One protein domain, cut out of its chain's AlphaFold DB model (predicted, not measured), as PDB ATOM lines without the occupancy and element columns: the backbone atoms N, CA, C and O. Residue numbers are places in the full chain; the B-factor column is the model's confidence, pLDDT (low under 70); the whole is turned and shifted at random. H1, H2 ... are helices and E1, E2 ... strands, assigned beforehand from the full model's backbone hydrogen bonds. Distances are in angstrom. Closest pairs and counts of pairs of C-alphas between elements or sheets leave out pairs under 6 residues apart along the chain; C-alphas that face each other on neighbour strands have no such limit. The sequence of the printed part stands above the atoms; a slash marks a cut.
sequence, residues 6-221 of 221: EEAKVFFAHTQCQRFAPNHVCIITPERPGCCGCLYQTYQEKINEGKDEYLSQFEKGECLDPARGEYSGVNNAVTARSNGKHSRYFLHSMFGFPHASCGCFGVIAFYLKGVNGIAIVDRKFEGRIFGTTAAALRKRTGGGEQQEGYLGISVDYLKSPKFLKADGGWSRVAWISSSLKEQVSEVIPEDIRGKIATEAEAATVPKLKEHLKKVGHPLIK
ATOM      1  N   GLU A   6     -39.580  -3.812   5.073       94.19
ATOM      2  CA  GLU A   6     -39.919  -5.151   4.595       94.19
ATOM      3  C   GLU A   6     -38.681  -6.060   4.538       94.19
ATOM      4  O   GLU A   6     -38.767  -7.234   4.897       94.19
ATOM      5  N   GLU A   7     -37.522  -5.499   4.188       94.38
ATOM      6  CA  GLU A   7     -36.235  -6.199   4.060       94.38
ATOM      7  C   GLU A   7     -35.533  -6.402   5.412       94.38
ATOM      8  O   GLU A   7     -34.725  -7.318   5.578       94.38
ATOM      9  N   ALA A   8     -35.837  -5.556   6.396       95.12
ATOM     10  CA  ALA A   8     -35.209  -5.613   7.707       95.12
ATOM     11  C   ALA A   8     -35.680  -6.837   8.503       95.12
ATOM     12  O   ALA A   8     -36.880  -7.091   8.634       95.12
ATOM     13  N   LYS A   9     -34.735  -7.571   9.097       96.00
ATOM     14  CA  LYS A   9     -35.038  -8.676  10.026       96.00
ATOM     15  C   LYS A   9     -35.160  -8.209  11.475       96.00
ATOM     16  O   LYS A   9     -35.841  -8.842  12.277       96.00
ATOM     17  N   VAL A  10     -34.505  -7.096  11.800       97.50
ATOM     18  CA  VAL A  10     -34.383  -6.575  13.161       97.50
ATOM     19  C   VAL A  10     -34.700  -5.090  13.207       97.50
ATOM     20  O   VAL A  10     -34.406  -4.348  12.265       97.50
ATOM     21  N   PHE A  11     -35.258  -4.659  14.328       98.25
ATOM     22  CA  PHE A  11     -35.458  -3.260  14.680       98.25
ATOM     23  C   PHE A  11     -34.746  -2.945  15.996       98.25
ATOM     24  O   PHE A  11     -34.226  -3.838  16.673       98.25
ATOM     25  N   PHE A  12     -34.707  -1.660  16.345       98.19
ATOM     26  CA  PHE A  12     -34.057  -1.195  17.565       98.19
ATOM     27  C   PHE A  12     -35.054  -0.537  18.509       98.19
ATOM     28  O   PHE A  12     -35.953   0.188  18.082       98.19
ATOM     29  N   ALA A  13     -34.877  -0.789  19.802       97.94
ATOM     30  CA  ALA A  13     -35.550  -0.093  20.885       97.94
ATOM     31  C   ALA A  13     -34.505   0.715  21.652       97.94
ATOM     32  O   ALA A  13     -33.479   0.170  22.056       97.94
ATOM     33  N   HIS A  14     -34.765   1.998  21.864       97.75
ATOM     34  CA  HIS A  14     -33.878   2.888  22.600       97.75
ATOM     35  C   HIS A  14     -34.619   3.523  23.778       97.75
ATOM     36  O   HIS A  14     -35.676   4.140  23.600       97.75
ATOM     37  N   THR A  15     -34.071   3.372  24.983       97.50
ATOM     38  CA  THR A  15     -34.726   3.747  26.248       97.50
ATOM     39  C   THR A  15     -34.007   4.862  27.008       97.50
ATOM     40  O   THR A  15     -34.435   5.226  28.097       97.50
ATOM     41  N   GLN A  16     -32.978   5.501  26.436       96.50
ATOM     42  CA  GLN A  16     -32.198   6.544  27.128       96.50
ATOM     43  C   GLN A  16     -33.072   7.695  27.658       96.50
ATOM     44  O   GLN A  16     -32.810   8.264  28.719       96.50
ATOM     45  N   CYS A  17     -34.140   8.046  26.936       97.38
ATOM     46  CA  CYS A  17     -35.051   9.115  27.343       97.38
ATOM     47  C   CYS A  17     -35.980   8.738  28.513       97.38
ATOM     48  O   CYS A  17     -36.671   9.619  29.024       97.38
ATOM     49  N   GLN A  18     -35.972   7.488  28.995       97.31
ATOM     50  CA  GLN A  18     -36.714   7.095  30.201       97.31
ATOM     51  C   GLN A  18     -36.262   7.838  31.456       97.31
ATOM     52  O   GLN A  18     -37.051   7.998  32.381       97.31
ATOM     53  N   ARG A  19     -35.055   8.417  31.434       94.38
ATOM     54  CA  ARG A  19     -34.557   9.344  32.463       94.38
ATOM     55  C   ARG A  19     -35.513  10.507  32.768       94.38
ATOM     56  O   ARG A  19     -35.491  11.026  33.875       94.38
ATOM     57  N   PHE A  20     -36.327  10.932  31.797       93.69
ATOM     58  CA  PHE A  20     -37.318  12.007  31.967       93.69
ATOM     59  C   PHE A  20     -38.714  11.663  31.416       93.69
ATOM     60  O   PHE A  20     -39.646  12.447  31.575       93.69
ATOM     61  N   ALA A  21     -38.872  10.510  30.764       96.12
ATOM     62  CA  ALA A  21     -40.134  10.003  30.232       96.12
ATOM     63  C   ALA A  21     -40.232   8.488  30.514       96.12
ATOM     64  O   ALA A  21     -39.980   7.696  29.606       96.12
ATOM     65  N   PRO A  22     -40.548   8.064  31.755       95.00
ATOM     66  CA  PRO A  22     -40.279   6.706  32.255       95.00
ATOM     67  C   PRO A  22     -40.867   5.558  31.429       95.00
ATOM     68  O   PRO A  22     -40.275   4.488  31.350       95.00
ATOM     69  N   ASN A  23     -42.009   5.787  30.779       95.94
ATOM     70  CA  ASN A  23     -42.709   4.775  29.982       95.94
ATOM     71  C   ASN A  23     -42.333   4.815  28.490       95.94
ATOM     72  O   ASN A  23     -42.851   4.038  27.689       95.94
ATOM     73  N   HIS A  24     -41.458   5.738  28.086       97.88
ATOM     74  CA  HIS A  24     -41.099   5.929  26.690       97.88
ATOM     75  C   HIS A  24     -40.202   4.807  26.172       97.88
ATOM     76  O   HIS A  24     -39.160   4.508  26.751       97.88
ATOM     77  N   VAL A  25     -40.545   4.273  25.004       98.06
ATOM     78  CA  VAL A  25     -39.678   3.389  24.227       98.06
ATOM     79  C   VAL A  25     -39.592   3.967  22.823       98.06
ATOM     80  O   VAL A  25     -40.618   4.143  22.170       98.06
ATOM     81  N   CYS A  26     -38.391   4.302  22.349       98.00
ATOM     82  CA  CYS A  26     -38.214   4.731  20.967       98.00
ATOM     83  C   CYS A  26     -37.968   3.510  20.089       98.00
ATOM     84  O   CYS A  26     -36.957   2.840  20.264       98.00
ATOM     85  N   ILE A  27     -38.873   3.232  19.155       98.38
ATOM     86  CA  ILE A  27     -38.724   2.181  18.152       98.38
ATOM     87  C   ILE A  27     -38.156   2.799  16.882       98.38
ATOM     88  O   ILE A  27     -38.706   3.769  16.355       98.38
ATOM     89  N   ILE A  28     -37.046   2.238  16.413       97.88
ATOM     90  CA  ILE A  28     -36.322   2.703  15.235       97.88
ATOM     91  C   ILE A  28     -36.322   1.605  14.179       97.88
ATOM     92  O   ILE A  28     -35.912   0.467  14.429       97.88
ATOM     93  N   THR A  29     -36.743   1.988  12.981       97.88
ATOM     94  CA  THR A  29     -36.752   1.146  11.785       97.88
ATOM     95  C   THR A  29     -35.999   1.854  10.654       97.88
ATOM     96  O   THR A  29     -35.726   3.055  10.763       97.88
ATOM     97  N   PRO A  30     -35.670   1.166   9.546       96.94
ATOM     98  CA  PRO A  30     -35.026   1.816   8.406       96.94
ATOM     99  C   PRO A  30     -35.817   2.998   7.831       96.94
ATOM    100  O   PRO A  30     -35.214   3.911   7.267       96.94
ATOM    101  N   GLU A  31     -37.145   2.994   7.990       96.94
ATOM    102  CA  GLU A  31     -38.060   4.001   7.441       96.94
ATOM    103  C   GLU A  31     -38.719   4.890   8.506       96.94
ATOM    104  O   GLU A  31     -39.447   5.829   8.174       96.94
ATOM    105  N   ARG A  32     -38.419   4.661   9.787       97.19
ATOM    106  CA  ARG A  32     -38.822   5.502  10.914       97.19
ATOM    107  C   ARG A  32     -37.607   5.771  11.811       97.19
ATOM    108  O   ARG A  32     -37.323   4.983  12.716       97.19
ATOM    109  N   PRO A  33     -36.884   6.883  11.579       96.44
ATOM    110  CA  PRO A  33     -35.789   7.291  12.452       96.44
ATOM    111  C   PRO A  33     -36.296   7.629  13.858       96.44
ATOM    112  O   PRO A  33     -37.472   7.953  14.060       96.44
ATOM    113  N   GLY A  34     -35.387   7.604  14.836       95.62
ATOM    114  CA  GLY A  34     -35.704   8.025  16.197       95.62
ATOM    115  C   GLY A  34     -36.205   9.470  16.218       95.62
ATOM    116  O   GLY A  34     -35.792  10.295  15.400       95.62
ATOM    117  N   CYS A  35     -37.087   9.807  17.162       93.44
ATOM    118  CA  CYS A  35     -37.676  11.150  17.211       93.44
ATOM    119  C   CYS A  35     -36.621  12.266  17.386       93.44
ATOM    120  O   CYS A  35     -36.816  13.372  16.889       93.44
ATOM    121  N   CYS A  36     -35.468  11.956  17.993       93.25
ATOM    122  CA  CYS A  36     -34.298  12.834  18.103       93.25
ATOM    123  C   CYS A  36     -33.557  13.105  16.779       93.25
ATOM    124  O   CYS A  36     -32.717  13.998  16.745       93.25
ATOM    125  N   GLY A  37     -33.828  12.340  15.717       93.00
ATOM    126  CA  GLY A  37     -33.123  12.413  14.430       93.00
ATOM    127  C   GLY A  37     -32.066  11.330  14.212       93.00
ATOM    128  O   GLY A  37     -31.553  11.206  13.106       93.00
ATOM    129  N   CYS A  38     -31.756  10.500  15.214       92.94
ATOM    130  CA  CYS A  38     -30.827   9.387  15.021       92.94
ATOM    131  C   CYS A  38     -31.399   8.358  14.031       92.94
ATOM    132  O   CYS A  38     -32.520   7.860  14.193       92.94
ATOM    133  N   LEU A  39     -30.608   8.048  13.002       94.56
ATOM    134  CA  LEU A  39     -30.987   7.147  11.917       94.56
ATOM    135  C   LEU A  39     -30.768   5.683  12.305       94.56
ATOM    136  O   LEU A  39     -29.946   5.364  13.165       94.56
ATOM    137  N   TYR A  40     -31.470   4.783  11.618       95.12
ATOM    138  CA  TYR A  40     -31.354   3.338  11.815       95.12
ATOM    139  C   TYR A  40     -29.908   2.831  11.714       95.12
ATOM    140  O   TYR A  40     -29.472   2.063  12.565       95.12
ATOM    141  N   GLN A  41     -29.145   3.300  10.720       93.69
ATOM    142  CA  GLN A  41     -27.753   2.887  10.506       93.69
ATOM    143  C   GLN A  41     -26.855   3.278  11.683       93.69
ATOM    144  O   GLN A  41     -26.054   2.470  12.135       93.69
ATOM    145  N   THR A  42     -27.049   4.473  12.243       93.31
ATOM    146  CA  THR A  42     -26.297   4.932  13.418       93.31
ATOM    147  C   THR A  42     -26.559   4.045  14.636       93.31
ATOM    148  O   THR A  42     -25.649   3.758  15.407       93.31
ATOM    149  N   TYR A  43     -27.798   3.580  14.824       93.31
ATOM    150  CA  TYR A  43     -28.109   2.628  15.894       93.31
ATOM    151  C   TYR A  43     -27.532   1.235  15.622       93.31
ATOM    152  O   TYR A  43     -27.044   0.589  16.545       93.31
ATOM    153  N   GLN A  44     -27.524   0.794  14.366       93.56
ATOM    154  CA  GLN A  44     -26.898  -0.467  13.977       93.56
ATOM    155  C   GLN A  44     -25.386  -0.469  14.257       93.56
ATOM    156  O   GLN A  44     -24.872  -1.429  14.826       93.56
ATOM    157  N   GLU A  45     -24.689   0.618  13.924       94.00
ATOM    158  CA  GLU A  45     -23.269   0.812  14.247       94.00
ATOM    159  C   GLU A  45     -23.032   0.750  15.762       94.00
ATOM    160  O   GLU A  45     -22.202  -0.029  16.226       94.00
ATOM    161  N   LYS A  46     -23.831   1.480  16.552       93.69
ATOM    162  CA  LYS A  46     -23.740   1.464  18.021       93.69
ATOM    163  C   LYS A  46     -23.943   0.079  18.640       93.69
ATOM    164  O   LYS A  46     -23.244  -0.244  19.600       93.69
ATOM    165  N   ILE A  47     -24.883  -0.721  18.119       93.12
ATOM    166  CA  ILE A  47     -25.094  -2.111  18.558       93.12
ATOM    167  C   ILE A  47     -23.851  -2.954  18.271       93.12
ATOM    168  O   ILE A  47     -23.372  -3.643  19.168       93.12
ATOM    169  N   ASN A  48     -23.308  -2.876  17.054       92.25
ATOM    170  CA  ASN A  48     -22.144  -3.672  16.652       92.25
ATOM    171  C   ASN A  48     -20.892  -3.334  17.472       92.25
ATOM    172  O   ASN A  48     -20.068  -4.205  17.734       92.25
ATOM    173  N   GLU A  49     -20.753  -2.075  17.884       94.06
ATOM    174  CA  GLU A  49     -19.644  -1.613  18.717       94.06
ATOM    175  C   GLU A  49     -19.880  -1.810  20.225       94.06
ATOM    176  O   GLU A  49     -18.961  -1.588  21.013       94.06
ATOM    177  N   GLY A  50     -21.097  -2.176  20.647       89.00
ATOM    178  CA  GLY A  50     -21.468  -2.285  22.062       89.00
ATOM    179  C   GLY A  50     -21.440  -0.951  22.823       89.00
ATOM    180  O   GLY A  50     -21.168  -0.937  24.022       89.00
ATOM    181  N   LYS A  51     -21.688   0.182  22.149       83.06
ATOM    182  CA  LYS A  51     -21.472   1.545  22.690       83.06
ATOM    183  C   LYS A  51     -22.723   2.260  23.219       83.06
ATOM    184  O   LYS A  51     -22.731   3.487  23.312       83.06
ATOM    185  N   ASP A  52     -23.791   1.542  23.557       91.00
ATOM    186  CA  ASP A  52     -25.021   2.162  24.068       91.00
ATOM    187  C   ASP A  52     -25.823   1.182  24.939       91.00
ATOM    188  O   ASP A  52     -26.480   0.279  24.427       91.00
ATOM    189  N   GLU A  53     -25.774   1.351  26.265       93.12
ATOM    190  CA  GLU A  53     -26.459   0.465  27.224       93.12
ATOM    191  C   GLU A  53     -27.996   0.567  27.166       93.12
ATOM    192  O   GLU A  53     -28.701  -0.338  27.609       93.12
ATOM    193  N   TYR A  54     -28.532   1.657  26.604       95.69
ATOM    194  CA  TYR A  54     -29.976   1.891  26.485       95.69
ATOM    195  C   TYR A  54     -30.551   1.376  25.166       95.69
ATOM    196  O   TYR A  54     -31.749   1.529  24.901       95.69
ATOM    197  N   LEU A  55     -29.699   0.831  24.304       96.94
ATOM    198  CA  LEU A  55     -30.054   0.366  22.981       96.94
ATOM    199  C   LEU A  55     -30.189  -1.153  22.982       96.94
ATOM    200  O   LEU A  55     -29.290  -1.888  23.373       96.94
ATOM    201  N   SER A  56     -31.328  -1.640  22.507       96.56
ATOM    202  CA  SER A  56     -31.580  -3.065  22.319       96.56
ATOM    203  C   SER A  56     -31.958  -3.348  20.874       96.56
ATOM    204  O   SER A  56     -32.795  -2.650  20.301       96.56
ATOM    205  N   GLN A  57     -31.411  -4.422  20.315       97.38
ATOM    206  CA  GLN A  57     -31.899  -5.017  19.075       97.38
ATOM    207  C   GLN A  57     -32.981  -6.059  19.388       97.38
ATOM    208  O   GLN A  57     -32.883  -6.777  20.383       97.38
ATOM    209  N   PHE A  58     -34.002  -6.154  18.541       98.12
ATOM    210  CA  PHE A  58     -35.020  -7.199  18.626       98.12
ATOM    211  C   PHE A  58     -35.500  -7.619  17.231       98.12
ATOM    212  O   PHE A  58     -35.380  -6.864  16.262       98.12
ATOM    213  N   GLU A  59     -36.025  -8.838  17.117       98.19
ATOM    214  CA  GLU A  59     -36.577  -9.348  15.860       98.19
ATOM    215  C   GLU A  59     -37.862  -8.613  15.481       98.19
ATOM    216  O   GLU A  59     -38.718  -8.361  16.329       98.19
ATOM    217  N   LYS A  60     -38.032  -8.305  14.189       97.94
ATOM    218  CA  LYS A  60     -39.235  -7.631  13.676       97.94
ATOM    219  C   LYS A  60     -40.519  -8.396  14.026       97.94
ATOM    220  O   LYS A  60     -41.518  -7.781  14.391       97.94
ATOM    221  N   GLY A  61     -40.473  -9.725  13.953       97.88
ATOM    222  CA  GLY A  61     -41.636 -10.591  14.130       97.88
ATOM    223  C   GLY A  61     -42.623 -10.513  12.959       97.88
ATOM    224  O   GLY A  61     -42.284 -10.072  11.858       97.88
ATOM    225  N   GLU A  62     -43.850 -10.959  13.211       97.88
ATOM    226  CA  GLU A  62     -44.944 -10.986  12.238       97.88
ATOM    227  C   GLU A  62     -45.471  -9.575  11.968       97.88
ATOM    228  O   GLU A  62     -45.623  -8.769  12.888       97.88
ATOM    229  N   CYS A  63     -45.780  -9.280  10.705       98.00
ATOM    230  CA  CYS A  63     -46.479  -8.055  10.335       98.00
ATOM    231  C   CYS A  63     -47.983  -8.250  10.555       98.00
ATOM    232  O   CYS A  63     -48.610  -9.038   9.851       98.00
ATOM    233  N   LEU A  64     -48.539  -7.543  11.538       98.38
ATOM    234  CA  LEU A  64     -49.948  -7.642  11.933       98.38
ATOM    235  C   LEU A  64     -50.818  -6.636  11.170       98.38
ATOM    236  O   LEU A  64     -51.952  -6.937  10.809       98.38
ATOM    237  N   ASP A  65     -50.271  -5.448  10.899       97.88
ATOM    238  CA  ASP A  65     -50.918  -4.411  10.094       97.88
ATOM    239  C   ASP A  65     -49.859  -3.689   9.241       97.88
ATOM    240  O   ASP A  65     -49.134  -2.825   9.750       97.88
ATOM    241  N   PRO A  66     -49.750  -4.003   7.937       95.81
ATOM    242  CA  PRO A  66     -48.750  -3.391   7.065       95.81
ATOM    243  C   PRO A  66     -49.024  -1.912   6.767       95.81
ATOM    244  O   PRO A  66     -48.099  -1.179   6.414       95.81
ATOM    245  N   ALA A  67     -50.274  -1.449   6.892       94.88
ATOM    246  CA  ALA A  67     -50.620  -0.054   6.644       94.88
ATOM    247  C   ALA A  67     -50.158   0.824   7.810       94.88
ATOM    248  O   ALA A  67     -49.495   1.843   7.598       94.88
ATOM    249  N   ARG A  68     -50.469   0.405   9.041       97.88
ATOM    250  CA  ARG A  68     -50.104   1.114  10.277       97.88
ATOM    251  C   ARG A  68     -48.685   0.822  10.750       97.88
ATOM    252  O   ARG A  68     -48.177   1.560  11.594       97.88
ATOM    253  N   GLY A  69     -48.044  -0.207  10.200       97.75
ATOM    254  CA  GLY A  69     -46.738  -0.683  10.643       97.75
ATOM    255  C   GLY A  69     -46.817  -1.318  12.029       97.75
ATOM    256  O   GLY A  69     -46.000  -0.996  12.887       97.75
ATOM    257  N   GLU A  70     -47.829  -2.152  12.276       98.56
ATOM    258  CA  GLU A  70     -47.906  -2.956  13.498       98.56
ATOM    259  C   GLU A  70     -47.164  -4.278  13.290       98.56
ATOM    260  O   GLU A  70     -47.449  -5.026  12.350       98.56
ATOM    261  N   TYR A  71     -46.238  -4.577  14.197       98.69
ATOM    262  CA  TYR A  71     -45.463  -5.811  14.182       98.69
ATOM    263  C   TYR A  71     -45.471  -6.458  15.566       98.69
ATOM    264  O   TYR A  71     -45.353  -5.761  16.580       98.69
ATOM    265  N   SER A  72     -45.558  -7.787  15.629       98.56
ATOM    266  CA  SER A  72     -45.595  -8.502  16.910       98.56
ATOM    267  C   SER A  72     -44.318  -8.289  17.730       98.56
ATOM    268  O   SER A  72     -44.392  -8.049  18.935       98.56
ATOM    269  N   GLY A  73     -43.150  -8.255  17.076       98.56
ATOM    270  CA  GLY A  73     -41.871  -7.967  17.728       98.56
ATOM    271  C   GLY A  73     -41.810  -6.560  18.327       98.56
ATOM    272  O   GLY A  73     -41.291  -6.380  19.427       98.56
ATOM    273  N   VAL A  74     -42.416  -5.574  17.656       98.69
ATOM    274  CA  VAL A  74     -42.534  -4.198  18.169       98.69
ATOM    275  C   VAL A  74     -43.421  -4.163  19.412       98.69
ATOM    276  O   VAL A  74     -43.010  -3.610  20.430       98.69
ATOM    277  N   ASN A  75     -44.594  -4.793  19.369       98.62
ATOM    278  CA  ASN A  75     -45.517  -4.839  20.506       98.62
ATOM    279  C   ASN A  75     -44.872  -5.507  21.732       98.62
ATOM    280  O   ASN A  75     -44.928  -4.968  22.843       98.62
ATOM    281  N   ASN A  76     -44.160  -6.617  21.523       98.38
ATOM    282  CA  ASN A  76     -43.403  -7.302  22.571       98.38
ATOM    283  C   ASN A  76     -42.289  -6.413  23.142       98.38
ATOM    284  O   ASN A  76     -42.147  -6.291  24.360       98.38
ATOM    285  N   ALA A  77     -41.517  -5.751  22.273       98.19
ATOM    286  CA  ALA A  77     -40.427  -4.879  22.694       98.19
ATOM    287  C   ALA A  77     -40.918  -3.686  23.522       98.19
ATOM    288  O   ALA A  77     -40.292  -3.355  24.532       98.19
ATOM    289  N   VAL A  78     -42.032  -3.073  23.113       98.06
ATOM    290  CA  VAL A  78     -42.668  -1.945  23.804       98.06
ATOM    291  C   VAL A  78     -43.252  -2.389  25.144       98.06
ATOM    292  O   VAL A  78     -42.987  -1.736  26.152       98.06
ATOM    293  N   THR A  79     -43.957  -3.521  25.195       98.12
ATOM    294  CA  THR A  79     -44.525  -4.065  26.444       98.12
ATOM    295  C   THR A  79     -43.432  -4.321  27.478       98.12
ATOM    296  O   THR A  79     -43.524  -3.857  28.614       98.12
ATOM    297  N   ALA A  80     -42.351  -4.985  27.060       97.44
ATOM    298  CA  ALA A  80     -41.238  -5.341  27.935       97.44
ATOM    299  C   ALA A  80     -40.453  -4.126  28.462       97.44
ATOM    300  O   ALA A  80     -39.824  -4.216  29.512       97.44
ATOM    301  N   ARG A  81     -40.453  -3.002  27.732       97.44
ATOM    302  CA  ARG A  81     -39.583  -1.848  28.020       97.44
ATOM    303  C   ARG A  81     -40.326  -0.602  28.488       97.44
ATOM    304  O   ARG A  81     -39.673   0.346  28.893       97.44
ATOM    305  N   SER A  82     -41.656  -0.579  28.452       96.88
ATOM    306  CA  SER A  82     -42.472   0.578  28.860       96.88
ATOM    307  C   SER A  82     -43.045   0.459  30.277       96.88
ATOM    308  O   SER A  82     -44.031   1.120  30.592       96.88
ATOM    309  N   ASN A  83     -42.481  -0.407  31.130       93.56
ATOM    310  CA  ASN A  83     -43.046  -0.759  32.444       93.56
ATOM    311  C   ASN A  83     -44.488  -1.301  32.350       93.56
ATOM    312  O   ASN A  83     -45.316  -1.049  33.222       93.56
ATOM    313  N   GLY A  84     -44.814  -1.989  31.249       92.44
ATOM    314  CA  GLY A  84     -46.162  -2.488  30.967       92.44
ATOM    315  C   GLY A  84     -47.191  -1.405  30.620       92.44
ATOM    316  O   GLY A  84     -48.365  -1.724  30.453       92.44
ATOM    317  N   LYS A  85     -46.782  -0.132  30.497       97.00
ATOM    318  CA  LYS A  85     -47.697   0.981  30.216       97.00
ATOM    319  C   LYS A  85     -48.272   0.926  28.804       97.00
ATOM    320  O   LYS A  85     -49.451   1.221  28.619       97.00
ATOM    321  N   HIS A  86     -47.441   0.567  27.828       97.56
ATOM    322  CA  HIS A  86     -47.808   0.499  26.418       97.56
ATOM    323  C   HIS A  86     -47.657  -0.935  25.935       97.56
ATOM    324  O   HIS A  86     -46.623  -1.554  26.164       97.56
ATOM    325  N   SER A  87     -48.664  -1.451  25.235       97.12
ATOM    326  CA  SER A  87     -48.648  -2.829  24.727       97.12
ATOM    327  C   SER A  87     -48.615  -2.936  23.206       97.12
ATOM    328  O   SER A  87     -48.308  -3.995  22.661       97.12
ATOM    329  N   ARG A  88     -48.929  -1.846  22.502       98.12
ATOM    330  CA  ARG A  88     -49.045  -1.814  21.041       98.12
ATOM    331  C   ARG A  88     -48.520  -0.506  20.496       98.12
ATOM    332  O   ARG A  88     -48.857   0.525  21.073       98.12
ATOM    333  N   TYR A  89     -47.787  -0.541  19.381       98.50
ATOM    334  CA  TYR A  89     -47.425   0.646  18.594       98.50
ATOM    335  C   TYR A  89     -47.792   0.485  17.119       98.50
ATOM    336  O   TYR A  89     -47.469  -0.507  16.472       98.50
ATOM    337  N   PHE A  90     -48.373   1.547  16.574       98.62
ATOM    338  CA  PHE A  90     -48.486   1.814  15.152       98.62
ATOM    339  C   PHE A  90     -47.354   2.750  14.744       98.62
ATOM    340  O   PHE A  90     -47.287   3.911  15.162       98.62
ATOM    341  N   LEU A  91     -46.433   2.239  13.931       98.44
ATOM    342  CA  LEU A  91     -45.264   2.995  13.499       98.44
ATOM    343  C   LEU A  91     -45.611   4.092  12.488       98.44
ATOM    344  O   LEU A  91     -44.881   5.073  12.399       98.44
ATOM    345  N   HIS A  92     -46.714   3.996  11.750       98.38
ATOM    346  CA  HIS A  92     -47.046   4.942  10.673       98.38
ATOM    347  C   HIS A  92     -48.445   5.543  10.785       98.38
ATOM    348  O   HIS A  92     -48.991   6.005   9.785       98.38
ATOM    349  N   SER A  93     -48.994   5.570  12.000       98.38
ATOM    350  CA  SER A  93     -50.237   6.267  12.324       98.38
ATOM    351  C   SER A  93     -50.089   7.077  13.611       98.38
ATOM    352  O   SER A  93     -49.365   6.683  14.529       98.38
ATOM    353  N   MET A  94     -50.782   8.208  13.681       97.94
ATOM    354  CA  MET A  94     -50.965   8.988  14.902       97.94
ATOM    355  C   MET A  94     -52.295   8.685  15.622       97.94
ATOM    356  O   MET A  94     -52.573   9.306  16.650       97.94
ATOM    357  N   PHE A  95     -53.099   7.754  15.097       98.06
ATOM    358  CA  PHE A  95     -54.408   7.360  15.627       98.06
ATOM    359  C   PHE A  95     -54.401   5.931  16.180       98.06
ATOM    360  O   PHE A  95     -53.658   5.076  15.704       98.06
ATOM    361  N   GLY A  96     -55.223   5.652  17.192       97.56
ATOM    362  CA  GLY A  96     -55.247   4.375  17.906       97.56
ATOM    363  C   GLY A  96     -54.055   4.204  18.853       97.56
ATOM    364  O   GLY A  96     -54.087   4.688  19.980       97.56
ATOM    365  N   PHE A  97     -52.998   3.523  18.401       98.12
ATOM    366  CA  PHE A  97     -51.822   3.204  19.223       98.12
ATOM    367  C   PHE A  97     -50.567   3.934  18.726       98.12
ATOM    368  O   PHE A  97     -49.599   3.284  18.329       98.12
ATOM    369  N   PRO A  98     -50.546   5.279  18.701       98.06
ATOM    370  CA  PRO A  98     -49.405   6.012  18.178       98.06
ATOM    371  C   PRO A  98     -48.143   5.702  18.977       98.06
ATOM    372  O   PRO A  98     -48.179   5.405  20.170       98.06
ATOM    373  N   HIS A  99     -46.998   5.831  18.333       97.94
ATOM    374  CA  HIS A  99     -45.722   5.782  19.030       97.94
ATOM    375  C   HIS A  99     -45.633   6.897  20.098       97.94
ATOM    376  O   HIS A  99     -45.867   8.069  19.801       97.94
ATOM    377  N   ALA A 100     -45.238   6.575  21.333       97.25
ATOM    378  CA  ALA A 100     -45.107   7.582  22.392       97.25
ATOM    379  C   ALA A 100     -43.904   8.512  22.153       97.25
ATOM    380  O   ALA A 100     -42.876   8.083  21.627       97.25
ATOM    381  N   SER A 101     -43.975   9.773  22.578       97.00
ATOM    382  CA  SER A 101     -42.892  10.751  22.367       97.00
ATOM    383  C   SER A 101     -42.296  11.211  23.696       97.00
ATOM    384  O   SER A 101     -43.029  11.494  24.634       97.00
ATOM    385  N   CYS A 102     -40.969  11.306  23.804       93.94
ATOM    386  CA  CYS A 102     -40.316  11.728  25.047       93.94
ATOM    387  C   CYS A 102     -40.280  13.257  25.203       93.94
ATOM    388  O   CYS A 102     -40.918  13.807  26.094       93.94
ATOM    389  N   GLY A 103     -39.561  13.958  24.327       93.19
ATOM    390  CA  GLY A 103     -39.355  15.411  24.414       93.19
ATOM    391  C   GLY A 103     -38.209  15.942  23.551       93.19
ATOM    392  O   GLY A 103     -38.088  17.150  23.365       93.19
ATOM    393  N   CYS A 104     -37.366  15.059  23.007       94.19
ATOM    394  CA  CYS A 104     -36.253  15.435  22.133       94.19
ATOM    395  C   CYS A 104     -36.630  15.536  20.643       94.19
ATOM    396  O   CYS A 104     -35.745  15.756  19.819       94.19
ATOM    397  N   PHE A 105     -37.915  15.403  20.303       95.31
ATOM    398  CA  PHE A 105     -38.404  15.447  18.925       95.31
ATOM    399  C   PHE A 105     -38.065  16.763  18.219       95.31
ATOM    400  O   PHE A 105     -38.150  17.834  18.817       95.31
ATOM    401  N   GLY A 106     -37.687  16.685  16.941       93.94
ATOM    402  CA  GLY A 106     -37.390  17.864  16.118       93.94
ATOM    403  C   GLY A 106     -38.642  18.595  15.626       93.94
ATOM    404  O   GLY A 106     -38.589  19.794  15.356       93.94
ATOM    405  N   VAL A 107     -39.761  17.880  15.529       96.44
ATOM    406  CA  VAL A 107     -41.020  18.339  14.941       96.44
ATOM    407  C   VAL A 107     -42.195  17.763  15.732       96.44
ATOM    408  O   VAL A 107     -42.128  16.639  16.235       96.44
ATOM    409  N   ILE A 108     -43.286  18.520  15.822       97.75
ATOM    410  CA  ILE A 108     -44.576  18.053  16.334       97.75
ATOM    411  C   ILE A 108     -45.558  17.993  15.167       97.75
ATOM    412  O   ILE A 108     -45.842  19.014  14.544       97.75
ATOM    413  N   ALA A 109     -46.111  16.812  14.908       98.12
ATOM    414  CA  ALA A 109     -47.297  16.640  14.082       98.12
ATOM    415  C   ALA A 109     -48.522  16.540  14.996       98.12
ATOM    416  O   ALA A 109     -48.511  15.782  15.968       98.12
ATOM    417  N   PHE A 110     -49.588  17.280  14.700       97.81
ATOM    418  CA  PHE A 110     -50.824  17.207  15.472       97.81
ATOM    419  C   PHE A 110     -52.075  17.341  14.608       97.81
ATOM    420  O   PHE A 110     -52.100  18.037  13.592       97.81
ATOM    421  N   TYR A 111     -53.132  16.658  15.025       97.94
ATOM    422  CA  TYR A 111     -54.387  16.583  14.299       97.94
ATOM    423  C   TYR A 111     -55.259  17.824  14.527       97.94
ATOM    424  O   TYR A 111     -55.573  18.215  15.654       97.94
ATOM    425  N   LEU A 112     -55.713  18.417  13.427       96.12
ATOM    426  CA  LEU A 112     -56.665  19.515  13.370       96.12
ATOM    427  C   LEU A 112     -58.048  18.995  12.980       96.12
ATOM    428  O   LEU A 112     -58.432  19.012  11.806       96.12
ATOM    429  N   LYS A 113     -58.850  18.631  13.986       93.94
ATOM    430  CA  LYS A 113     -60.237  18.170  13.795       93.94
ATOM    431  C   LYS A 113     -61.064  19.108  12.912       93.94
ATOM    432  O   LYS A 113     -61.858  18.650  12.101       93.94
ATOM    433  N   GLY A 114     -60.858  20.421  13.042       93.62
ATOM    434  CA  GLY A 114     -61.616  21.424  12.298       93.62
ATOM    435  C   GLY A 114     -61.507  21.307  10.775       93.62
ATOM    436  O   GLY A 114     -62.462  21.672  10.099       93.62
ATOM    437  N   VAL A 115     -60.394  20.793  10.245       95.75
ATOM    438  CA  VAL A 115     -60.173  20.597   8.797       95.75
ATOM    439  C   VAL A 115     -59.901  19.141   8.433       95.75
ATOM    440  O   VAL A 115     -59.513  18.862   7.305       95.75
ATOM    441  N   ASN A 116     -60.079  18.225   9.391       95.81
ATOM    442  CA  ASN A 116     -59.750  16.814   9.232       95.81
ATOM    443  C   ASN A 116     -58.312  16.609   8.702       95.81
ATOM    444  O   ASN A 116     -58.075  15.745   7.869       95.81
ATOM    445  N   GLY A 117     -57.359  17.434   9.144       97.62
ATOM    446  CA  GLY A 117     -56.000  17.487   8.593       97.62
ATOM    447  C   GLY A 117     -54.927  17.504   9.671       97.62
ATOM    448  O   GLY A 117     -55.232  17.557  10.859       97.62
ATOM    449  N   ILE A 118     -53.666  17.470   9.260       98.44
ATOM    450  CA  ILE A 118     -52.501  17.478  10.148       98.44
ATOM    451  C   ILE A 118     -51.803  18.832  10.038       98.44
ATOM    452  O   ILE A 118     -51.588  19.341   8.936       98.44
ATOM    453  N   ALA A 119     -51.454  19.411  11.182       98.06
ATOM    454  CA  ALA A 119     -50.525  20.525  11.274       98.06
ATOM    455  C   ALA A 119     -49.161  20.027  11.744       98.06
ATOM    456  O   ALA A 119     -49.074  19.151  12.607       98.06
ATOM    457  N   ILE A 120     -48.102  20.596  11.180       98.06
ATOM    458  CA  ILE A 120     -46.724  20.244  11.506       98.06
ATOM    459  C   ILE A 120     -45.980  21.508  11.922       98.06
ATOM    460  O   ILE A 120     -46.014  22.516  11.228       98.06
ATOM    461  N   VAL A 121     -45.298  21.466  13.056       96.25
ATOM    462  CA  VAL A 121     -44.516  22.601  13.543       96.25
ATOM    463  C   VAL A 121     -43.137  22.131  13.980       96.25
ATOM    464  O   VAL A 121     -43.004  21.109  14.660       96.25
ATOM    465  N   ASP A 122     -42.096  22.861  13.589       92.56
ATOM    466  CA  ASP A 122     -40.758  22.624  14.113       92.56
ATOM    467  C   ASP A 122     -40.671  22.958  15.610       92.56
ATOM    468  O   ASP A 122     -41.410  23.782  16.153       92.56
ATOM    469  N   ARG A 123     -39.738  22.311  16.307       86.75
ATOM    470  CA  ARG A 123     -39.570  22.481  17.754       86.75
ATOM    471  C   ARG A 123     -39.209  23.915  18.166       86.75
ATOM    472  O   ARG A 123     -39.473  24.272  19.314       86.75
ATOM    473  N   LYS A 124     -38.560  24.692  17.290       87.81
ATOM    474  CA  LYS A 124     -38.063  26.046  17.590       87.81
ATOM    475  C   LYS A 124     -39.139  27.114  17.406       87.81
ATOM    476  O   LYS A 124     -38.906  28.255  17.791       87.81
ATOM    477  N   PHE A 125     -40.291  26.759  16.841       88.88
ATOM    478  CA  PHE A 125     -41.405  27.676  16.691       88.88
ATOM    479  C   PHE A 125     -41.875  28.191  18.055       88.88
ATOM    480  O   PHE A 125     -42.198  27.420  18.966       88.88
ATOM    481  N   GLU A 126     -41.973  29.510  18.162       89.56
ATOM    482  CA  GLU A 126     -42.481  30.208  19.335       89.56
ATOM    483  C   GLU A 126     -43.807  30.907  19.011       89.56
ATOM    484  O   GLU A 126     -44.108  31.235  17.867       89.56
ATOM    485  N   GLY A 127     -44.636  31.124  20.032       88.25
ATOM    486  CA  GLY A 127     -45.941  31.773  19.877       88.25
ATOM    487  C   GLY A 127     -47.126  30.805  19.877       88.25
ATOM    488  O   GLY A 127     -47.134  29.802  20.603       88.25
ATOM    489  N   ARG A 128     -48.189  31.157  19.139       92.00
ATOM    490  CA  ARG A 128     -49.482  30.451  19.153       92.00
ATOM    491  C   ARG A 128     -49.839  29.893  17.784       92.00
ATOM    492  O   ARG A 128     -49.705  30.574  16.778       92.00
ATOM    493  N   ILE A 129     -50.391  28.686  17.787       90.88
ATOM    494  CA  ILE A 129     -50.840  27.954  16.607       90.88
ATOM    495  C   ILE A 129     -52.270  27.493  16.883       90.88
ATOM    496  O   ILE A 129     -52.519  26.782  17.860       90.88
ATOM    497  N   PHE A 130     -53.229  27.955  16.080       92.62
ATOM    498  CA  PHE A 130     -54.659  27.637  16.226       92.62
ATOM    499  C   PHE A 130     -55.190  27.780  17.665       92.62
ATOM    500  O   PHE A 130     -55.939  26.942  18.161       92.62
ATOM    501  N   GLY A 131     -54.773  28.844  18.356       88.75
ATOM    502  CA  GLY A 131     -55.206  29.133  19.724       88.75
ATOM    503  C   GLY A 131     -54.438  28.396  20.827       88.75
ATOM    504  O   GLY A 131     -54.695  28.680  21.993       88.75
ATOM    505  N   THR A 132     -53.462  27.541  20.509       92.25
ATOM    506  CA  THR A 132     -52.616  26.824  21.486       92.25
ATOM    507  C   THR A 132     -51.181  27.349  21.447       92.25
ATOM    508  O   THR A 132     -50.676  27.663  20.376       92.25
ATOM    509  N   THR A 133     -50.502  27.470  22.592       94.25
ATOM    510  CA  THR A 133     -49.083  27.874  22.612       94.25
ATOM    511  C   THR A 133     -48.171  26.721  22.180       94.25
ATOM    512  O   THR A 133     -48.457  25.555  22.465       94.25
ATOM    513  N   ALA A 134     -47.032  27.028  21.558       92.50
ATOM    514  CA  ALA A 134     -46.030  26.021  21.196       92.50
ATOM    515  C   ALA A 134     -45.536  25.217  22.418       92.50
ATOM    516  O   ALA A 134     -45.342  24.003  22.341       92.50
ATOM    517  N   ALA A 135     -45.401  25.868  23.579       93.38
ATOM    518  CA  ALA A 135     -45.060  25.207  24.838       93.38
ATOM    519  C   ALA A 135     -46.130  24.195  25.289       93.38
ATOM    520  O   ALA A 135     -45.793  23.092  25.725       93.38
ATOM    521  N   ALA A 136     -47.417  24.527  25.146       95.00
ATOM    522  CA  ALA A 136     -48.503  23.605  25.466       95.00
ATOM    523  C   ALA A 136     -48.533  22.404  24.505       95.00
ATOM    524  O   ALA A 136     -48.752  21.282  24.959       95.00
ATOM    525  N   LEU A 137     -48.245  22.604  23.213       95.19
ATOM    526  CA  LEU A 137     -48.108  21.503  22.249       95.19
ATOM    527  C   LEU A 137     -46.948  20.570  22.611       95.19
ATOM    528  O   LEU A 137     -47.135  19.353  22.640       95.19
ATOM    529  N   ARG A 138     -45.775  21.123  22.952       94.38
ATOM    530  CA  ARG A 138     -44.615  20.345  23.424       94.38
ATOM    531  C   ARG A 138     -44.967  19.515  24.658       94.38
ATOM    532  O   ARG A 138     -44.706  18.313  24.671       94.38
ATOM    533  N   LYS A 139     -45.604  20.140  25.655       94.06
ATOM    534  CA  LYS A 139     -46.038  19.469  26.888       94.06
ATOM    535  C   LYS A 139     -47.053  18.360  26.613       94.06
ATOM    536  O   LYS A 139     -46.949  17.301  27.211       94.06
ATOM    537  N   ARG A 140     -48.015  18.600  25.716       95.06
ATOM    538  CA  ARG A 140     -49.045  17.619  25.356       95.06
ATOM    539  C   ARG A 140     -48.485  16.432  24.580       95.06
ATOM    540  O   ARG A 140     -48.990  15.335  24.740       95.06
ATOM    541  N   THR A 141     -47.486  16.661  23.734       96.19
ATOM    542  CA  THR A 141     -46.924  15.625  22.857       96.19
ATOM    543  C   THR A 141     -45.904  14.746  23.582       96.19
ATOM    544  O   THR A 141     -45.815  13.557  23.303       96.19
ATOM    545  N   GLY A 142     -45.100  15.332  24.475       95.00
ATOM    546  CA  GLY A 142     -44.037  14.633  25.199       95.00
ATOM    547  C   GLY A 142     -44.509  13.825  26.413       95.00
ATOM    548  O   GLY A 142     -45.697  13.632  26.646       95.00
ATOM    549  N   GLY A 143     -43.543  13.382  27.220       94.50
ATOM    550  CA  GLY A 143     -43.781  12.690  28.494       94.50
ATOM    551  C   GLY A 143     -43.769  11.162  28.419       94.50
ATOM    552  O   GLY A 143     -43.841  10.507  29.451       94.50
ATOM    553  N   GLY A 144     -43.611  10.580  27.229       95.44
ATOM    554  CA  GLY A 144     -43.522   9.130  27.058       95.44
ATOM    555  C   GLY A 144     -44.866   8.414  27.075       95.44
ATOM    556  O   GLY A 144     -44.895   7.196  27.212       95.44
ATOM    557  N   GLU A 145     -45.960   9.150  26.892       95.56
ATOM    558  CA  GLU A 145     -47.318   8.616  26.822       95.56
ATOM    559  C   GLU A 145     -47.813   8.540  25.369       95.56
ATOM    560  O   GLU A 145     -47.364   9.299  24.505       95.56
ATOM    561  N   GLN A 146     -48.745   7.622  25.089       96.94
ATOM    562  CA  GLN A 146     -49.457   7.602  23.810       96.94
ATOM    563  C   GLN A 146     -50.487   8.728  23.799       96.94
ATOM    564  O   GLN A 146     -51.379   8.781  24.642       96.94
ATOM    565  N   GLN A 147     -50.341   9.645  22.849       96.50
ATOM    566  CA  GLN A 147     -51.193  10.820  22.719       96.50
ATOM    567  C   GLN A 147     -51.833  10.787  21.339       96.50
ATOM    568  O   GLN A 147     -51.242  11.207  20.349       96.50
ATOM    569  N   GLU A 148     -53.042  10.241  21.255       96.62
ATOM    570  CA  GLU A 148     -53.750  10.153  19.982       96.62
ATOM    571  C   GLU A 148     -53.936  11.542  19.350       96.62
ATOM    572  O   GLU A 148     -54.374  12.503  19.992       96.62
ATOM    573  N   GLY A 149     -53.546  11.656  18.078       97.44
ATOM    574  CA  GLY A 149     -53.547  12.911  17.337       97.44
ATOM    575  C   GLY A 149     -52.386  13.859  17.659       97.44
ATOM    576  O   GLY A 149     -52.389  14.965  17.125       97.44
ATOM    577  N   TYR A 150     -51.399  13.473  18.476       97.75
ATOM    578  CA  TYR A 150     -50.192  14.265  18.759       97.75
ATOM    579  C   TYR A 150     -48.951  13.378  18.698       97.75
ATOM    580  O   TYR A 150     -48.825  12.408  19.439       97.75
ATOM    581  N   LEU A 151     -47.999  13.719  17.834       98.06
ATOM    582  CA  LEU A 151     -46.821  12.893  17.612       98.06
ATOM    583  C   LEU A 151     -45.557  13.737  17.465       98.06
ATOM    584  O   LEU A 151     -45.460  14.602  16.597       98.06
ATOM    585  N   GLY A 152     -44.562  13.444  18.299       97.75
ATOM    586  CA  GLY A 152     -43.216  13.981  18.188       97.75
ATOM    587  C   GLY A 152     -42.383  13.122  17.244       97.75
ATOM    588  O   GLY A 152     -42.212  11.923  17.467       97.75
ATOM    589  N   ILE A 153     -41.843  13.735  16.196       97.69
ATOM    590  CA  ILE A 153     -41.055  13.063  15.157       97.69
ATOM    591  C   ILE A 153     -39.778  13.850  14.856       97.69
ATOM    592  O   ILE A 153     -39.624  15.005  15.257       97.69
ATOM    593  N   SER A 154     -38.837  13.219  14.166       97.12
ATOM    594  CA  SER A 154     -37.681  13.921  13.615       97.12
ATOM    595  C   SER A 154     -38.028  14.566  12.275       97.12
ATOM    596  O   SER A 154     -38.970  14.155  11.595       97.12
ATOM    597  N   VAL A 155     -37.228  15.555  11.871       96.69
ATOM    598  CA  VAL A 155     -37.317  16.135  10.523       96.69
ATOM    599  C   VAL A 155     -37.080  15.056   9.461       96.69
ATOM    600  O   VAL A 155     -37.754  15.045   8.437       96.69
ATOM    601  N   ASP A 156     -36.178  14.102   9.707       95.69
ATOM    602  CA  ASP A 156     -35.879  13.032   8.749       95.69
ATOM    603  C   ASP A 156     -37.049  12.080   8.505       95.69
ATOM    604  O   ASP A 156     -37.174  11.547   7.403       95.69
ATOM    605  N   TYR A 157     -37.964  11.913   9.467       97.69
ATOM    606  CA  TYR A 157     -39.165  11.116   9.227       97.69
ATOM    607  C   TYR A 157     -40.097  11.752   8.186       97.69
ATOM    608  O   TYR A 157     -40.773  11.019   7.473       97.69
ATOM    609  N   LEU A 158     -40.084  13.081   8.015       97.44
ATOM    610  CA  LEU A 158     -40.852  13.772   6.964       97.44
ATOM    611  C   LEU A 158     -40.404  13.381   5.545       97.44
ATOM    612  O   LEU A 158     -41.169  13.509   4.591       97.44
ATOM    613  N   LYS A 159     -39.166  12.889   5.409       95.44
ATOM    614  CA  LYS A 159     -38.577  12.420   4.147       95.44
ATOM    615  C   LYS A 159     -38.919  10.956   3.849       95.44
ATOM    616  O   LYS A 159     -38.605  10.457   2.772       95.44
ATOM    617  N   SER A 160     -39.497  10.245   4.817       96.62
ATOM    618  CA  SER A 160     -39.781   8.821   4.697       96.62
ATOM    619  C   SER A 160     -40.990   8.567   3.792       96.62
ATOM    620  O   SER A 160     -42.022   9.220   3.963       96.62
ATOM    621  N   PRO A 161     -40.953   7.550   2.908       95.12
ATOM    622  CA  PRO A 161     -42.142   7.098   2.182       95.12
ATOM    623  C   PRO A 161     -43.214   6.492   3.110       95.12
ATOM    624  O   PRO A 161     -44.348   6.261   2.684       95.12
ATOM    625  N   LYS A 162     -42.869   6.221   4.376       97.19
ATOM    626  CA  LYS A 162     -43.782   5.746   5.418       97.19
ATOM    627  C   LYS A 162     -44.307   6.872   6.316       97.19
ATOM    628  O   LYS A 162     -45.051   6.588   7.255       97.19
ATOM    629  N   PHE A 163     -43.962   8.136   6.038       98.00
ATOM    630  CA  PHE A 163     -44.426   9.291   6.807       98.00
ATOM    631  C   PHE A 163     -45.955   9.296   6.933       98.00
ATOM    632  O   PHE A 163     -46.657   9.538   5.955       98.00
ATOM    633  N   LEU A 164     -46.447   8.984   8.142       98.12
ATOM    634  CA  LEU A 164     -47.871   8.878   8.500       98.12
ATOM    635  C   LEU A 164     -48.725   8.213   7.410       98.12
ATOM    636  O   LEU A 164     -49.836   8.650   7.104       98.12
ATOM    637  N   LYS A 165     -48.178   7.167   6.779       97.19
ATOM    638  CA  LYS A 165     -48.753   6.571   5.570       97.19
ATOM    639  C   LYS A 165     -50.163   6.032   5.803       97.19
ATOM    640  O   LYS A 165     -51.011   6.193   4.929       97.19
ATOM    641  N   ALA A 166     -50.431   5.467   6.980       97.75
ATOM    642  CA  ALA A 166     -51.763   4.989   7.350       97.75
ATOM    643  C   ALA A 166     -52.802   6.115   7.452       97.75
ATOM    644  O   ALA A 166     -53.993   5.871   7.286       97.75
ATOM    645  N   ASP A 167     -52.345   7.345   7.696       98.12
ATOM    646  CA  ASP A 167     -53.197   8.516   7.895       98.12
ATOM    647  C   ASP A 167     -53.308   9.378   6.628       98.12
ATOM    648  O   ASP A 167     -53.934  10.438   6.657       98.12
ATOM    649  N   GLY A 168     -52.704   8.948   5.514       96.81
ATOM    650  CA  GLY A 168     -52.686   9.671   4.237       96.81
ATOM    651  C   GLY A 168     -51.429  10.512   3.987       96.81
ATOM    652  O   GLY A 168     -51.378  11.238   2.993       96.81
ATOM    653  N   GLY A 169     -50.421  10.425   4.860       97.69
ATOM    654  CA  GLY A 169     -49.117  11.073   4.704       97.69
ATOM    655  C   GLY A 169     -49.207  12.560   4.363       97.69
ATOM    656  O   GLY A 169     -49.984  13.305   4.961       97.69
ATOM    657  N   TRP A 170     -48.424  13.002   3.378       98.12
ATOM    658  CA  TRP A 170     -48.382  14.407   2.964       98.12
ATOM    659  C   TRP A 170     -49.728  14.960   2.479       98.12
ATOM    660  O   TRP A 170     -50.029  16.118   2.749       98.12
ATOM    661  N   SER A 171     -50.586  14.146   1.856       97.25
ATOM    662  CA  SER A 171     -51.920  14.583   1.411       97.25
ATOM    663  C   SER A 171     -52.861  14.929   2.573       97.25
ATOM    664  O   SER A 171     -53.887  15.583   2.370       97.25
ATOM    665  N   ARG A 172     -52.517  14.507   3.798       97.75
ATOM    666  CA  ARG A 172     -53.238  14.838   5.030       97.75
ATOM    667  C   ARG A 172     -52.735  16.120   5.698       97.75
ATOM    668  O   ARG A 172     -53.399  16.625   6.603       97.75
ATOM    669  N   VAL A 173     -51.586  16.656   5.289       98.50
ATOM    670  CA  VAL A 173     -50.976  17.839   5.908       98.50
ATOM    671  C   VAL A 173     -51.660  19.097   5.390       98.50
ATOM    672  O   VAL A 173     -51.549  19.430   4.223       98.50
ATOM    673  N   ALA A 174     -52.366  19.805   6.266       98.44
ATOM    674  CA  ALA A 174     -53.073  21.041   5.932       98.44
ATOM    675  C   ALA A 174     -52.228  22.293   6.192       98.44
ATOM    676  O   ALA A 174     -52.448  23.335   5.574       98.44
ATOM    677  N   TRP A 175     -51.306  22.207   7.153       98.38
ATOM    678  CA  TRP A 175     -50.566  23.353   7.660       98.38
ATOM    679  C   TRP A 175     -49.156  22.958   8.104       98.38
ATOM    680  O   TRP A 175     -48.968  21.892   8.693       98.38
ATOM    681  N   ILE A 176     -48.174  23.820   7.863       98.06
ATOM    682  CA  ILE A 176     -46.788  23.641   8.305       98.06
ATOM    683  C   ILE A 176     -46.164  24.998   8.673       98.06
ATOM    684  O   ILE A 176     -46.474  25.985   8.010       98.06
ATOM    685  N   SER A 177     -45.296  25.071   9.690       96.81
ATOM    686  CA  SER A 177     -44.568  26.323   9.971       96.81
ATOM    687  C   SER A 177     -43.711  26.728   8.771       96.81
ATOM    688  O   SER A 177     -43.105  25.869   8.124       96.81
ATOM    689  N   SER A 178     -43.661  28.024   8.451       95.88
ATOM    690  CA  SER A 178     -42.971  28.520   7.249       95.88
ATOM    691  C   SER A 178     -41.491  28.116   7.200       95.88
ATOM    692  O   SER A 178     -41.037  27.575   6.192       95.88
ATOM    693  N   SER A 179     -40.784  28.257   8.323       95.00
ATOM    694  CA  SER A 179     -39.397  27.816   8.527       95.00
ATOM    695  C   SER A 179     -39.194  26.336   8.193       95.00
ATOM    696  O   SER A 179     -38.256  25.965   7.488       95.00
ATOM    697  N   LEU A 180     -40.085  25.472   8.684       97.00
ATOM    698  CA  LEU A 180     -40.009  24.040   8.428       97.00
ATOM    699  C   LEU A 180     -40.352  23.720   6.974       97.00
ATOM    700  O   LEU A 180     -39.710  22.859   6.376       97.00
ATOM    701  N   LYS A 181     -41.340  24.415   6.399       97.31
ATOM    702  CA  LYS A 181     -41.733  24.261   4.994       97.31
ATOM    703  C   LYS A 181     -40.574  24.553   4.059       97.31
ATOM    704  O   LYS A 181     -40.381  23.807   3.107       97.31
ATOM    705  N   GLU A 182     -39.822  25.612   4.334       96.38
ATOM    706  CA  GLU A 182     -38.621  25.973   3.588       96.38
ATOM    707  C   GLU A 182     -37.557  24.879   3.724       96.38
ATOM    708  O   GLU A 182     -37.110  24.326   2.716       96.38
ATOM    709  N   GLN A 183     -37.252  24.481   4.966       95.88
ATOM    710  CA  GLN A 183     -36.252  23.458   5.281       95.88
ATOM    711  C   GLN A 183     -36.519  22.113   4.586       95.88
ATOM    712  O   GLN A 183     -35.577  21.421   4.199       95.88
ATOM    713  N   VAL A 184     -37.784  21.706   4.473       96.50
ATOM    714  CA  VAL A 184     -38.176  20.401   3.915       96.50
ATOM    715  C   VAL A 184     -38.844  20.512   2.548       96.50
ATOM    716  O   VAL A 184     -39.421  19.538   2.074       96.50
ATOM    717  N   SER A 185     -38.773  21.676   1.901       96.12
ATOM    718  CA  SER A 185     -39.503  21.966   0.662       96.12
ATOM    719  C   SER A 185     -39.284  20.903  -0.415       96.12
ATOM    720  O   SER A 185     -40.253  20.423  -0.999       96.12
ATOM    721  N   GLU A 186     -38.039  20.468  -0.607       95.81
ATOM    722  CA  GLU A 186     -37.648  19.465  -1.602       95.81
ATOM    723  C   GLU A 186     -38.303  18.096  -1.393       95.81
ATOM    724  O   GLU A 186     -38.532  17.378  -2.365       95.81
ATOM    725  N   VAL A 187     -38.641  17.735  -0.149       95.62
ATOM    726  CA  VAL A 187     -39.236  16.426   0.166       95.62
ATOM    727  C   VAL A 187     -40.760  16.445   0.187       95.62
ATOM    728  O   VAL A 187     -41.382  15.383   0.191       95.62
ATOM    729  N   ILE A 188     -41.378  17.629   0.188       97.38
ATOM    730  CA  ILE A 188     -42.829  17.748   0.061       97.38
ATOM    731  C   ILE A 188     -43.207  17.437  -1.396       97.38
ATOM    732  O   ILE A 188     -42.673  18.105  -2.296       97.38
ATOM    733  N   PRO A 189     -44.141  16.494  -1.644       97.00
ATOM    734  CA  PRO A 189     -44.618  16.184  -2.988       97.00
ATOM    735  C   PRO A 189     -45.094  17.435  -3.730       97.00
ATOM    736  O   PRO A 189     -45.757  18.304  -3.160       97.00
ATOM    737  N   GLU A 190     -44.730  17.553  -5.003       96.00
ATOM    738  CA  GLU A 190     -44.973  18.763  -5.795       96.00
ATOM    739  C   GLU A 190     -46.469  19.106  -5.902       96.00
ATOM    740  O   GLU A 190     -46.865  20.264  -5.768       96.00
ATOM    741  N   ASP A 191     -47.315  18.083  -6.026       95.06
ATOM    742  CA  ASP A 191     -48.768  18.187  -6.171       95.06
ATOM    743  C   ASP A 191     -49.492  18.717  -4.918       95.06
ATOM    744  O   ASP A 191     -50.632  19.199  -5.016       95.06
ATOM    745  N   ILE A 192     -48.837  18.649  -3.753       96.69
ATOM    746  CA  ILE A 192     -49.364  19.128  -2.470       96.69
ATOM    747  C   ILE A 192     -48.606  20.341  -1.922       96.69
ATOM    748  O   ILE A 192     -49.207  21.149  -1.216       96.69
ATOM    749  N   ARG A 193     -47.327  20.540  -2.269       96.88
ATOM    750  CA  ARG A 193     -46.447  21.585  -1.703       96.88
ATOM    751  C   ARG A 193     -47.062  22.986  -1.722       96.88
ATOM    752  O   ARG A 193     -47.023  23.698  -0.714       96.88
ATOM    753  N   GLY A 194     -47.661  23.367  -2.849       96.44
ATOM    754  CA  GLY A 194     -48.328  24.664  -3.020       96.44
ATOM    755  C   GLY A 194     -49.674  24.798  -2.298       96.44
ATOM    756  O   GLY A 194     -50.205  25.898  -2.209       96.44
ATOM    757  N   LYS A 195     -50.229  23.697  -1.779       97.81
ATOM    758  CA  LYS A 195     -51.567  23.636  -1.170       97.81
ATOM    759  C   LYS A 195     -51.540  23.616   0.362       97.81
ATOM    760  O   LYS A 195     -52.580  23.805   0.987       97.81
ATOM    761  N   ILE A 196     -50.376  23.372   0.966       98.25
ATOM    762  CA  ILE A 196     -50.199  23.379   2.424       98.25
ATOM    763  C   ILE A 196     -50.032  24.826   2.897       98.25
ATOM    764  O   ILE A 196     -49.119  25.516   2.438       98.25
ATOM    765  N   ALA A 197     -50.866  25.272   3.832       98.06
ATOM    766  CA  ALA A 197     -50.790  26.630   4.368       98.06
ATOM    767  C   ALA A 197     -49.653  26.779   5.398       98.06
ATOM    768  O   ALA A 197     -49.193  25.796   5.979       98.06
ATOM    769  N   THR A 198     -49.243  28.014   5.665       97.12
ATOM    770  CA  THR A 198     -48.374  28.385   6.791       97.12
ATOM    771  C   THR A 198     -49.070  29.413   7.683       97.12
ATOM    772  O   THR A 198     -50.237  29.767   7.471       97.12
ATOM    773  N   GLU A 199     -48.391  29.901   8.718       94.62
ATOM    774  CA  GLU A 199     -48.851  31.027   9.532       94.62
ATOM    775  C   GLU A 199     -49.136  32.289   8.702       94.62
ATOM    776  O   GLU A 199     -49.998  33.074   9.105       94.62
ATOM    777  N   ALA A 200     -48.481  32.466   7.546       94.19
ATOM    778  CA  ALA A 200     -48.692  33.611   6.665       94.19
ATOM    779  C   ALA A 200     -50.083  33.586   6.011       94.19
ATOM    780  O   ALA A 200     -50.758  34.614   5.930       94.19
ATOM    781  N   GLU A 201     -50.554  32.409   5.590       96.25
ATOM    782  CA  GLU A 201     -51.865  32.262   4.957       96.25
ATOM    783  C   GLU A 201     -52.987  32.003   5.970       96.25
ATOM    784  O   GLU A 201     -54.118  32.458   5.777       96.25
ATOM    785  N   ALA A 202     -52.708  31.259   7.046       95.19
ATOM    786  CA  ALA A 202     -53.736  30.796   7.969       95.19
ATOM    787  C   ALA A 202     -53.238  30.635   9.414       95.19
ATOM    788  O   ALA A 202     -52.744  29.585   9.815       95.19
ATOM    789  N   ALA A 203     -53.499  31.647  10.246       91.00
ATOM    790  CA  ALA A 203     -53.269  31.586  11.696       91.00
ATOM    791  C   ALA A 203     -54.461  31.017  12.505       91.00
ATOM    792  O   ALA A 203     -54.351  30.767  13.709       91.00
ATOM    793  N   THR A 204     -55.626  30.825  11.874       94.69
ATOM    794  CA  THR A 204     -56.856  30.330  12.521       94.69
ATOM    795  C   THR A 204     -57.514  29.229  11.695       94.69
ATOM    796  O   THR A 204     -57.342  29.160  10.479       94.69
ATOM    797  N   VAL A 205     -58.300  28.363  12.345       95.25
ATOM    798  CA  VAL A 205     -58.991  27.250  11.667       95.25
ATOM    799  C   VAL A 205     -59.962  27.736  10.574       95.25
ATOM    800  O   VAL A 205     -59.965  27.127   9.506       95.25
ATOM    801  N   PRO A 206     -60.760  28.811  10.763       95.94
ATOM    802  CA  PRO A 206     -61.589  29.356   9.686       95.94
ATOM    803  C   PRO A 206     -60.780  29.800   8.459       95.94
ATOM    804  O   PRO A 206     -61.078  29.357   7.353       95.94
ATOM    805  N   LYS A 207     -59.695  30.565   8.657       96.75
ATOM    806  CA  LYS A 207     -58.806  30.981   7.557       96.75
ATOM    807  C   LYS A 207     -58.154  29.786   6.865       96.75
ATOM    808  O   LYS A 207     -58.034  29.769   5.644       96.75
ATOM    809  N   LEU A 208     -57.787  28.756   7.630       97.56
ATOM    810  CA  LEU A 208     -57.259  27.517   7.067       97.56
ATOM    811  C   LEU A 208     -58.291  26.843   6.157       97.56
ATOM    812  O   LEU A 208     -57.959  26.485   5.036       97.56
ATOM    813  N   LYS A 209     -59.555  26.721   6.586       97.19
ATOM    814  CA  LYS A 209     -60.630  26.166   5.741       97.19
ATOM    815  C   LYS A 209     -60.778  26.921   4.422       97.19
ATOM    816  O   LYS A 209     -60.915  26.291   3.378       97.19
ATOM    817  N   GLU A 210     -60.774  28.249   4.475       97.38
ATOM    818  CA  GLU A 210     -60.873  29.107   3.290       97.38
ATOM    819  C   GLU A 210     -59.680  28.905   2.351       97.38
ATOM    820  O   GLU A 210     -59.873  28.696   1.152       97.38
ATOM    821  N   HIS A 211     -58.461  28.879   2.898       97.69
ATOM    822  CA  HIS A 211     -57.245  28.628   2.130       97.69
ATOM    823  C   HIS A 211     -57.285  27.260   1.442       97.69
ATOM    824  O   HIS A 211     -57.123  27.189   0.226       97.69
ATOM    825  N   LEU A 212     -57.571  26.189   2.192       97.94
ATOM    826  CA  LEU A 212     -57.626  24.823   1.664       97.94
ATOM    827  C   LEU A 212     -58.651  24.689   0.526       97.94
ATOM    828  O   LEU A 212     -58.379  24.001  -0.458       97.94
ATOM    829  N   LYS A 213     -59.804  25.367   0.628       97.44
ATOM    830  CA  LYS A 213     -60.801  25.432  -0.454       97.44
ATOM    831  C   LYS A 213     -60.251  26.153  -1.681       97.44
ATOM    832  O   LYS A 213     -60.339  25.619  -2.782       97.44
ATOM    833  N   LYS A 214     -59.656  27.335  -1.490       97.44
ATOM    834  CA  LYS A 214     -59.097  28.165  -2.568       97.44
ATOM    835  C   LYS A 214     -58.038  27.422  -3.388       97.44
ATOM    836  O   LYS A 214     -58.010  27.564  -4.605       97.44
ATOM    837  N   VAL A 215     -57.179  26.644  -2.733       96.88
ATOM    838  CA  VAL A 215     -56.065  25.927  -3.383       96.88
ATOM    839  C   VAL A 215     -56.430  24.504  -3.830       96.88
ATOM    840  O   VAL A 215     -55.569  23.774  -4.320       96.88
ATOM    841  N   GLY A 216     -57.689  24.083  -3.649       96.31
ATOM    842  CA  GLY A 216     -58.147  22.742  -4.022       96.31
ATOM    843  C   GLY A 216     -57.403  21.631  -3.277       96.31
ATOM    844  O   GLY A 216     -56.972  20.647  -3.886       96.31
ATOM    845  N   HIS A 217     -57.195  21.797  -1.968       97.69
ATOM    846  CA  HIS A 217     -56.509  20.802  -1.147       97.69
ATOM    847  C   HIS A 217     -57.294  19.471  -1.117       97.69
ATOM    848  O   HIS A 217     -58.517  19.505  -0.970       97.69
ATOM    849  N   PRO A 218     -56.638  18.290  -1.169       95.62
ATOM    850  CA  PRO A 218     -57.307  16.981  -1.126       95.62
ATOM    851  C   PRO A 218     -58.263  16.765   0.057       95.62
ATOM    852  O   PRO A 218     -59.201  15.991  -0.057       95.62
ATOM    853  N   LEU A 219     -58.050  17.477   1.166       94.62
ATOM    854  CA  LEU A 219     -58.900  17.441   2.370       94.62
ATOM    855  C   LEU A 219     -60.295  18.061   2.197       94.62
ATOM    856  O   LEU A 219     -61.127  17.921   3.088       94.62
ATOM    857  N   ILE A 220     -60.525  18.808   1.115       88.81
ATOM    858  CA  ILE A 220     -61.808  19.470   0.832       88.81
ATOM    859  C   ILE A 220     -62.742  18.577   0.001       88.81
ATOM    860  O   ILE A 220     -63.910  18.921  -0.162       88.81
ATOM    861  N   LYS A 221     -62.234  17.452  -0.514       68.81
ATOM    862  CA  LYS A 221     -63.038  16.455  -1.225       68.81
ATOM    863  C   LYS A 221     -63.886  15.626  -0.268       68.81
ATOM    864  O   LYS A 221     -63.409  15.351   0.857       68.81
TER     865      LYS A 221
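This is residues 6 to 221 of the 221 residues of an uncharacterized protein of Dehalococcoidia bacterium (UniProt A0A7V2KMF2). Two lobes stand end to end along the longest axis: one is a small sheet, E2 E1 E3, between H3 and H2 on its two faces, and the other a twisted sheet, E7 E5 E6 E8, with H4 over one face and H9 past the edge strand E8. Residues 82 to 106, with no named element, lead from the first lobe to the second. The printed part has 216 residues, under half of them in named elements, in the order E1 H1 E2 H2 E3 E4 H3 E5 E6 H4 E7 H5 H6 E8 H7 H8 H9; the class is mixed, helices and strands. The first sheet is antiparallel, the second mixed; the whole is compact, with a radius of gyration of the C-alphas of 17.1 A and spans of 52 by 33 by 28 A.

E1, residues 10 to 14, has E2, residues 26 to 28, and E3, residues 55 to 59, as antiparallel neighbours; N 14 and O 26, and N 13 and O 56, are each 2.8 A apart. H2, residues 40 to 49, is on this sheet at a height of 9.1 A, across the strands; its closest C-alphas to E3 are Ile 47 and Leu 55, 7.1 A. H3, residues 72 to 81, is on the opposite face, along the strands, which gives three layers, helices on both faces; the closest C-alphas of E1 and H3 are Ala 13 and Ala 77, 7.1 A. H1, residues 16 to 19, is only just not on this sheet, with 4 pairs of C-alphas within 10 A. E4, residues 63 to 65, pairs with no named strand. E5, residues 107 to 112, and E6, residues 117 to 122, form a hairpin, with N 110 and O 119 at 2.9 A. E7, residues 150 to 153, is antiparallel to E5, with N 109 and O 151 at 2.9 A. E8, residues 173 to 176, is parallel to E6, with N 174 and O 118 at 2.8 A. Three split strand-helix-strand units, two same-way strands with others between them, have right-handed crossovers: E2 H2 E3, E6 H4 E7 and E7 H5 H6 E8, where H4 is residues 134 to 141, H5 155 to 159 and H6 169 to 172. H4 is on the second sheet, 9.0 A high, across the strands; H7, residues 178 to 183, is on the opposite face. H5, H6 and H9, residues 205 to 214, only graze it; H8, residues 190 to 193, is not on it. Each O i to N i+4 pair is within hydrogen-bond range in H2, H3, H4, H7 and H9; H5 has 0 of 1, but 2 of 2 O i to N i+3 pairs.

E1 begins at C-alpha 10 (-34.383, -6.575, 13.161); H9, 14.3 A long, ends at C-alpha 214 (-59.097, 28.165, -2.568). H2 is 14.5 A long and E6 17.0 A.

The farthest C-alphas, Gly 50 and Lys 214, are 54.3 A apart. The printed part has no cut; the links E2 to H2, H3 to E5, E6 to H4 and H8 to H9 are long. Mean pLDDT of the printed part is 95.9, with residue 221 under 70.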